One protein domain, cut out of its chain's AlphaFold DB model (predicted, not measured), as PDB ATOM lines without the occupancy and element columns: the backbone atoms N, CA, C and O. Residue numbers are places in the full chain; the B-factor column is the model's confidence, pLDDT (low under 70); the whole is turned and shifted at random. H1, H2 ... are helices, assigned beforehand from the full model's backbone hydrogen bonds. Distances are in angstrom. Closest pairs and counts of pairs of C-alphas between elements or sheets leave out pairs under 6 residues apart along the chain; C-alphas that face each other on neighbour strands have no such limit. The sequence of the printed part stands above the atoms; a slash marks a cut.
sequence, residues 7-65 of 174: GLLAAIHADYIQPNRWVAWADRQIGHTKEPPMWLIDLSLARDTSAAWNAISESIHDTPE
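This is residues 7 to 65 of the 174 residues of an uncharacterized protein of Verrucomicrobiales bacterium (UniProt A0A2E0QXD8). The longest helix, H2, packs slantwise on H3, which folds back into H4 as a helical hairpin, and the short helix H1 packs on H4, on the same side of that hairpin as H2. Picture two layers of two helices, H1 and H2 in one and H3 and H4 in the other, with a tail without named elements, residues 58 to 65, leading away from H4. The printed part has 59 residues with four named helices in the order H1, H2, H3, H4 and no named strand; it is all helix, and 38 of the residues are in the helices. The whole is compact, with a radius of gyration of the C-alphas of 11.0 A and spans of 29 by 27 by 17 A.

Begin with the longest helix: find C-alpha 19 at (77.189, 49.101, 159.262), where H2 starts, and read on to C-alpha 32 at (70.308, 56.840, 176.883), where it ends. H2 takes residues 19 to 32 and is 20.4 A from first to last C-alpha. After the five residues that follow it, you reach H3, residues 38 to 45, 10.9 A long. Three residues further on comes H4, residues 49 to 57, 11.6 A long; its last C-alpha, that of Ser 57, is at (82.967, 39.155, 170.690). Go back to the first printed residue, Gly 7, with its C-alpha at (71.619, 37.682, 167.831), to find H1, residues 7 to 13, 9.7 A long.

Start at H2 and look for H3: the two touch, with 16 pairs of C-alphas within 8 A, and their closest C-alphas, those of Val 23 and Ser 44, are 4.4 A apart. H2 and H3 run opposite ways at a steep tilt of 49 degrees. From H3 go on to H4: these two form a helical hairpin, touching and running opposite ways at a shallow tilt of 12 degrees. Their closest C-alphas are those of Trp 39 and Ala 55, 5.1 A apart. H4 in turn touches H1, and the closest C-alphas of that pair, those of Ile 12 and Thr 49, are 5.9 A apart. H1 and H4 run opposite ways at a steep tilt of 36 degrees, only just past shallow. One of these three touching pairs is at a shallow tilt, and the packing of the helices is mostly crossed, their lines at an angle to one another, but only just. H2 and H4 are close but not clearly touching, with the closest C-alphas, those of Pro 19 and Thr 49, 7.2 A apart; they run the same way at a steep tilt of 38 degrees. H1 and H3 are apart, and H1 and H2 are only just apart, with 8.4 A between their closest C-alphas. On the backbone, every pair of O i and N i+4 atoms inside H1, H2, H3 and H4 is within hydrogen-bond range.

Look for the two C-alphas farthest apart and you find those of Ala 14 and Lys 34, 30.9 A from each other. The C-alphas of the first and last printed residues, Gly 7 and Glu 65, are 10.0 A apart. The printed part runs from residue 7 to residue 65 of a full chain of 174 residues and has no cut. The links from H1 to H2, from H2 to H3 and from H3 to H4 are tight. In the B-factor column you find the model's confidence: the mean pLDDT of the printed part is 92.1, and no printed residue is under 70.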
ATOM      1  N   GLY A   7      72.217  37.410 169.133       93.06
ATOM      2  CA  GLY A   7      71.619  37.682 167.831       93.06
ATOM      3  C   GLY A   7      72.276  38.842 167.076       93.06
ATOM      4  O   GLY A   7      72.329  38.799 165.851       93.06
ATOM      5  N   LEU A   8      72.813  39.857 167.767       93.19
ATOM      6  CA  LEU A   8      73.515  40.969 167.114       93.19
ATOM      7  C   LEU A   8      74.862  40.522 166.548       93.19
ATOM      8  O   LEU A   8      75.170  40.868 165.410       93.19
ATOM      9  N   LEU A   9      75.626  39.727 167.302       93.56
ATOM     10  CA  LEU A   9      76.887  39.172 166.810       93.56
ATOM     11  C   LEU A   9      76.649  38.264 165.598       93.56
ATOM     12  O   LEU A   9      77.307  38.438 164.576       93.56
ATOM     13  N   ALA A  10      75.653  37.374 165.676       94.19
ATOM     14  CA  ALA A  10      75.276  36.498 164.566       94.19
ATOM     15  C   ALA A  10      74.864  37.296 163.319       94.19
ATOM     16  O   ALA A  10      75.253  36.971 162.202       94.19
ATOM     17  N   ALA A  11      74.106  38.377 163.505       94.44
ATOM     18  CA  ALA A  11      73.629  39.210 162.410       94.44
ATOM     19  C   ALA A  11      74.718  40.070 161.765       94.44
ATOM     20  O   ALA A  11      74.650  40.337 160.566       94.44
ATOM     21  N   ILE A  12      75.721  40.493 162.535       93.50
ATOM     22  CA  ILE A  12      76.934  41.124 162.003       93.50
ATOM     23  C   ILE A  12      77.721  40.094 161.193       93.50
ATOM     24  O   ILE A  12      78.061  40.354 160.041       93.50
ATOM     25  N   HIS A  13      77.944  38.909 161.763       90.44
ATOM     26  CA  HIS A  13      78.693  37.826 161.132       90.44
ATOM     27  C   HIS A  13      78.073  37.371 159.801       90.44
ATOM     28  O   HIS A  13      78.776  37.229 158.808       90.44
ATOM     29  N   ALA A  14      76.745  37.256 159.757       92.19
ATOM     30  CA  ALA A  14      75.973  36.890 158.571       92.19
ATOM     31  C   ALA A  14      75.815  38.014 157.524       92.19
ATOM     32  O   ALA A  14      75.113  37.817 156.527       92.19
ATOM     33  N   ASP A  15      76.365  39.216 157.758       90.44
ATOM     34  CA  ASP A  15      76.078  40.415 156.949       90.44
ATOM     35  C   ASP A  15      74.552  40.651 156.800       90.44
ATOM     36  O   ASP A  15      74.013  41.011 155.745       90.44
ATOM     37  N   TYR A  16      73.805  40.362 157.870       92.44
ATOM     38  CA  TYR A  16      72.351  40.523 157.934       92.44
ATOM     39  C   TYR A  16      71.965  41.977 158.223       92.44
ATOM     40  O   TYR A  16      70.967  42.482 157.715       92.44
ATOM     41  N   ILE A  17      72.781  42.676 159.010       91.25
ATOM     42  CA  ILE A  17      72.629  44.100 159.317       91.25
ATOM     43  C   ILE A  17      73.745  44.858 158.590       91.25
ATOM     44  O   ILE A  17      74.840  44.342 158.445       91.25
ATOM     45  N   GLN A  18      73.486  46.079 158.122       90.69
ATOM     46  CA  GLN A  18      74.520  46.927 157.516       90.69
ATOM     47  C   GLN A  18      75.208  47.827 158.554       90.69
ATOM     48  O   GLN A  18      74.561  48.214 159.536       90.69
ATOM     49  N   PRO A  19      76.451  48.290 158.301       93.50
ATOM     50  CA  PRO A  19      77.189  49.101 159.262       93.50
ATOM     51  C   PRO A  19      76.491  50.345 159.790       93.50
ATOM     52  O   PRO A  19      76.481  50.622 160.987       93.50
ATOM     53  N   ASN A  20      75.819  51.070 158.907       93.00
ATOM     54  CA  ASN A  20      75.044  52.248 159.280       93.00
ATOM     55  C   ASN A  20      73.919  51.954 160.293       93.00
ATOM     56  O   ASN A  20      73.549  52.847 161.051       93.00
ATOM     57  N   ARG A  21      73.361  50.736 160.316       93.19
ATOM     58  CA  ARG A  21      72.261  50.357 161.212       93.19
ATOM     59  C   ARG A  21      72.753  50.091 162.627       93.19
ATOM     60  O   ARG A  21      72.195  50.667 163.559       93.19
ATOM     61  N   TRP A  22      73.786  49.264 162.798       93.88
ATOM     62  CA  TRP A  22      74.306  48.985 164.141       93.88
ATOM     63  C   TRP A  22      74.986  50.209 164.749       93.88
ATOM     64  O   TRP A  22      74.796  50.452 165.935       93.88
ATOM     65  N   VAL A  23      75.671  51.034 163.944       94.88
ATOM     66  CA  VAL A  23      76.262  52.296 164.413       94.88
ATOM     67  C   VAL A  23      75.177  53.234 164.939       94.88
ATOM     68  O   VAL A  23      75.246  53.677 166.081       94.88
ATOM     69  N   ALA A  24      74.124  53.483 164.148       93.50
ATOM     70  CA  ALA A  24      73.039  54.376 164.556       93.50
ATOM     71  C   ALA A  24      72.280  53.861 165.791       93.50
ATOM     72  O   ALA A  24      71.826  54.647 166.627       93.50
ATOM     73  N   TRP A  25      72.128  52.541 165.908       94.69
ATOM     74  CA  TRP A  25      71.561  51.922 167.097       94.69
ATOM     75  C   TRP A  25      72.474  52.109 168.316       94.69
ATOM     76  O   TRP A  25      71.986  52.541 169.362       94.69
ATOM     77  N   ALA A  26      73.779  51.857 168.181       94.88
ATOM     78  CA  ALA A  26      74.751  51.989 169.262       94.88
ATOM     79  C   ALA A  26      74.832  53.432 169.783       94.88
ATOM     80  O   ALA A  26      74.673  53.650 170.984       94.88
ATOM     81  N   ASP A  27      74.935  54.424 168.890       95.00
ATOM     82  CA  ASP A  27      74.931  55.853 169.244       95.00
ATOM     83  C   ASP A  27      73.688  56.239 170.059       95.00
ATOM     84  O   ASP A  27      73.757  56.974 171.050       95.00
ATOM     85  N   ARG A  28      72.521  55.700 169.686       93.12
ATOM     86  CA  ARG A  28      71.278  55.924 170.428       93.12
ATOM     87  C   ARG A  28      71.321  55.288 171.813       93.12
ATOM     88  O   ARG A  28      70.849  55.905 172.765       93.12
ATOM     89  N   GLN A  29      71.817  54.060 171.939       93.81
ATOM     90  CA  GLN A  29      71.921  53.406 173.246       93.81
ATOM     91  C   GLN A  29      72.888  54.163 174.164       93.81
ATOM     92  O   GLN A  29      72.573  54.362 175.337       93.81
ATOM     93  N   ILE A  30      74.004  54.666 173.624       95.12
ATOM     94  CA  ILE A  30      74.954  55.534 174.338       95.12
ATOM     95  C   ILE A  30      74.242  56.780 174.870       95.12
ATOM     96  O   ILE A  30      74.339  57.074 176.057       95.12
ATOM     97  N   GLY A  31      73.448  57.463 174.038       93.31
ATOM     98  CA  GLY A  31      72.704  58.660 174.450       93.31
ATOM     99  C   GLY A  31      71.698  58.441 175.591       93.31
ATOM    100  O   GLY A  31      71.357  59.392 176.292       93.31
ATOM    101  N   HIS A  32      71.238  57.203 175.805       91.88
ATOM    102  CA  HIS A  32      70.308  56.840 176.883       91.88
ATOM    103  C   HIS A  32      70.979  56.133 178.069       91.88
ATOM    104  O   HIS A  32      70.309  55.832 179.058       91.88
ATOM    105  N   THR A  33      72.283  55.864 177.993       92.12
ATOM    106  CA  THR A  33      73.018  55.128 179.022       92.12
ATOM    107  C   THR A  33      73.982  56.072 179.723       92.12
ATOM    108  O   THR A  33      74.881  56.624 179.103       92.12
ATOM    109  N   LYS A  34      73.807  56.261 181.035       92.25
ATOM    110  CA  LYS A  34      74.646  57.177 181.827       92.25
ATOM    111  C   LYS A  34      76.135  56.800 181.773       92.25
ATOM    112  O   LYS A  34      76.984  57.679 181.684       92.25
ATOM    113  N   GLU A  35      76.422  55.504 181.842       94.00
ATOM    114  CA  GLU A  35      77.766  54.919 181.809       94.00
ATOM    115  C   GLU A  35      77.753  53.763 180.793       94.00
ATOM    116  O   GLU A  35      77.466  52.624 181.163       94.00
ATOM    117  N   PRO A  36      77.921  54.052 179.487       93.88
ATOM    118  CA  PRO A  36      77.846  53.031 178.447       93.88
ATOM    119  C   PRO A  36      79.031  52.056 178.548       93.88
ATOM    120  O   PRO A  36      80.164  52.498 178.764       93.88
ATOM    121  N   PRO A  37      78.803  50.740 178.378       94.25
ATOM    122  CA  PRO A  37      79.886  49.763 178.370       94.25
ATOM    123  C   PRO A  37      80.776  49.942 177.135       94.25
ATOM    124  O   PRO A  37      80.318  50.407 176.090       94.25
ATOM    125  N   MET A  38      82.044  49.531 177.243       94.94
ATOM    126  CA  MET A  38      83.041  49.769 176.192       94.94
ATOM    127  C   MET A  38      82.654  49.138 174.851       94.94
ATOM    128  O   MET A  38      82.719  49.816 173.834       94.94
ATOM    129  N   TRP A  39      82.119  47.910 174.861       95.06
ATOM    130  CA  TRP A  39      81.673  47.228 173.639       95.06
ATOM    131  C   TRP A  39      80.664  48.054 172.831       95.06
ATOM    132  O   TRP A  39      80.655  48.013 171.604       95.06
ATOM    133  N   LEU A  40      79.809  48.826 173.511       95.44
ATOM    134  CA  LEU A  40      78.785  49.639 172.866       95.44
ATOM    135  C   LEU A  40      79.391  50.896 172.231       95.44
ATOM    136  O   LEU A  40      78.951  51.305 171.158       95.44
ATOM    137  N   ILE A  41      80.405  51.481 172.876       95.88
ATOM    138  CA  ILE A  41      81.193  52.595 172.334       95.88
ATOM    139  C   ILE A  41      81.970  52.121 171.104       95.88
ATOM    140  O   ILE A  41      81.873  52.730 170.041       95.88
ATOM    141  N   ASP A  42      82.681  51.001 171.218       96.44
ATOM    142  CA  ASP A  42      83.477  50.439 170.127       96.44
ATOM    143  C   ASP A  42      82.596  50.067 168.926       96.44
ATOM    144  O   ASP A  42      82.934  50.369 167.778       96.44
ATOM    145  N   LEU A  43      81.406  49.508 169.176       95.62
ATOM    146  CA  LEU A  43      80.434  49.204 168.127       95.62
ATOM    147  C   LEU A  43      79.936  50.458 167.392       95.62
ATOM    148  O   LEU A  43      79.680  50.402 166.189       95.62
ATOM    149  N   SER A  44      79.806  51.596 168.080       96.50
ATOM    150  CA  SER A  44      79.383  52.856 167.452       96.50
ATOM    151  C   SER A  44      80.472  53.460 166.547       96.50
ATOM    152  O   SER A  44      80.188  54.215 165.613       96.50
ATOM    153  N   LEU A  45      81.724  53.046 166.748       96.62
ATOM    154  CA  LEU A  45      82.865  53.411 165.910       96.62
ATOM    155  C   LEU A  45      83.143  52.391 164.793       96.62
ATOM    156  O   LEU A  45      83.826  52.727 163.821       96.62
ATOM    157  N   ALA A  46      82.600  51.176 164.890       95.88
ATOM    158  CA  ALA A  46      82.842  50.086 163.954       95.88
ATOM    159  C   ALA A  46      82.242  50.347 162.559       95.88
ATOM    160  O   ALA A  46      81.024  50.363 162.363       95.88
ATOM    161  N   ARG A  47      83.116  50.531 161.560       91.62
ATOM    162  CA  ARG A  47      82.735  50.861 160.170       91.62
ATOM    163  C   ARG A  47      82.535  49.652 159.262       91.62
ATOM    164  O   ARG A  47      81.981  49.808 158.177       91.62
ATOM    165  N   ASP A  48      82.955  48.481 159.707       93.56
ATOM    166  CA  ASP A  48      82.857  47.229 158.972       93.56
ATOM    167  C   ASP A  48      82.567  46.065 159.927       93.56
ATOM    168  O   ASP A  48      82.610  46.207 161.154       93.56
ATOM    169  N   THR A  49      82.239  44.913 159.345       91.88
ATOM    170  CA  THR A  49      81.889  43.685 160.064       91.88
ATOM    171  C   THR A  49      83.010  43.192 160.974       91.88
ATOM    172  O   THR A  49      82.726  42.702 162.063       91.88
ATOM    173  N   SER A  50      84.279  43.339 160.576       92.31
ATOM    174  CA  SER A  50      85.417  42.866 161.372       92.31
ATOM    175  C   SER A  50      85.603  43.710 162.632       92.31
ATOM    176  O   SER A  50      85.728  43.168 163.730       92.31
ATOM    177  N   ALA A  51      85.539  45.035 162.498       94.69
ATOM    178  CA  ALA A  51      85.570  45.947 163.634       94.69
ATOM    179  C   ALA A  51      84.372  45.723 164.571       94.69
ATOM    180  O   ALA A  51      84.541  45.706 165.788       94.69
ATOM    181  N   ALA A  52      83.176  45.510 164.013       95.00
ATOM    182  CA  ALA A  52      81.962  45.288 164.795       95.00
ATOM    183  C   ALA A  52      81.995  43.946 165.541       95.00
ATOM    184  O   ALA A  52      81.585  43.875 166.697       95.00
ATOM    185  N   TRP A  53      82.537  42.903 164.908       92.44
ATOM    186  CA  TRP A  53      82.794  41.617 165.548       92.44
ATOM    187  C   TRP A  53      83.730  41.778 166.746       92.44
ATOM    188  O   TRP A  53      83.353  41.412 167.855       92.44
ATOM    189  N   ASN A  54      84.902  42.394 166.548       93.12
ATOM    190  CA  ASN A  54      85.900  42.575 167.607       93.12
ATOM    191  C   ASN A  54      85.365  43.402 168.786       93.12
ATOM    192  O   ASN A  54      85.670  43.096 169.934       93.12
ATOM    193  N   ALA A  55      84.540  44.416 168.511       93.81
ATOM    194  CA  ALA A  55      83.911  45.233 169.548       93.81
ATOM    195  C   ALA A  55      83.007  44.413 170.483       93.81
ATOM    196  O   ALA A  55      82.863  44.736 171.659       93.81
ATOM    197  N   ILE A  56      82.372  43.361 169.962       92.62
ATOM    198  CA  ILE A  56      81.311  42.621 170.650       92.62
ATOM    199  C   ILE A  56      81.804  41.280 171.204       92.62
ATOM    200  O   ILE A  56      81.374  40.875 172.286       92.62
ATOM    201  N   SER A  57      82.674  40.577 170.475       88.44
ATOM    202  CA  SER A  57      82.967  39.155 170.690       88.44
ATOM    203  C   SER A  57      83.547  38.842 172.068       88.44
ATOM    204  O   SER A  57      83.288  37.773 172.605       88.44
ATOM    205  N   GLU A  58      84.302  39.762 172.669       86.38
ATOM    206  CA  GLU A  58      84.886  39.559 174.005       86.38
ATOM    207  C   GLU A  58      83.891  39.817 175.145       86.38
ATOM    208  O   GLU A  58      84.061  39.312 176.253       86.38
ATOM    209  N   SER A  59      82.845  40.604 174.882       87.38
ATOM    210  CA  SER A  59      81.841  40.987 175.883       87.38
ATOM    211  C   SER A  59      80.593  40.107 175.848       87.38
ATOM    212  O   SER A  59      79.699  40.276 176.676       87.38
ATOM    213  N   ILE A  60      80.500  39.198 174.876       86.75
ATOM    214  CA  ILE A  60      79.323  38.361 174.688       86.75
ATOM    215  C   ILE A  60      79.317  37.176 175.647       86.75
ATOM    216  O   ILE A  60      80.350  36.575 175.952       86.75
ATOM    217  N   HIS A  61      78.131  36.834 176.134       81.81
ATOM    218  CA  HIS A  61      77.928  35.713 177.039       81.81
ATOM    219  C   HIS A  61      76.816  34.817 176.520       81.81
ATOM    220  O   HIS A  61      75.909  35.266 175.817       81.81
ATOM    221  N   ASP A  62      76.922  33.546 176.884       76.50
ATOM    222  CA  ASP A  62      75.963  32.513 176.528       76.50
ATOM    223  C   ASP A  62      74.578  32.866 177.081       76.50
ATOM    224  O   ASP A  62      74.459  33.255 178.249       76.50
ATOM    225  N   THR A  63      73.528  32.723 176.269       78.12
ATOM    226  CA  THR A  63      72.148  32.784 176.767       78.12
ATOM    227  C   THR A  63      71.441  31.456 176.505       78.12
ATOM    228  O   THR A  63      71.732  30.799 175.506       78.12
ATOM    229  N   PRO A  64      70.507  31.028 177.377       81.12
ATOM    230  CA  PRO A  64      69.778  29.775 177.176       81.12
ATOM    231  C   PRO A  64      69.039  29.701 175.834       81.12
ATOM    232  O   PRO A  64      68.870  28.618 175.283       81.12
ATOM    233  N   GLU A  65      68.579  30.844 175.324       84.06
ATOM    234  CA  GLU A  65      67.809  30.942 174.084       84.06
ATOM    235  C   GLU A  65      68.685  30.916 172.830       84.06
ATOM    236  O   GLU A  65      68.233  30.428 171.798       84.06
TER     237      GLU A  65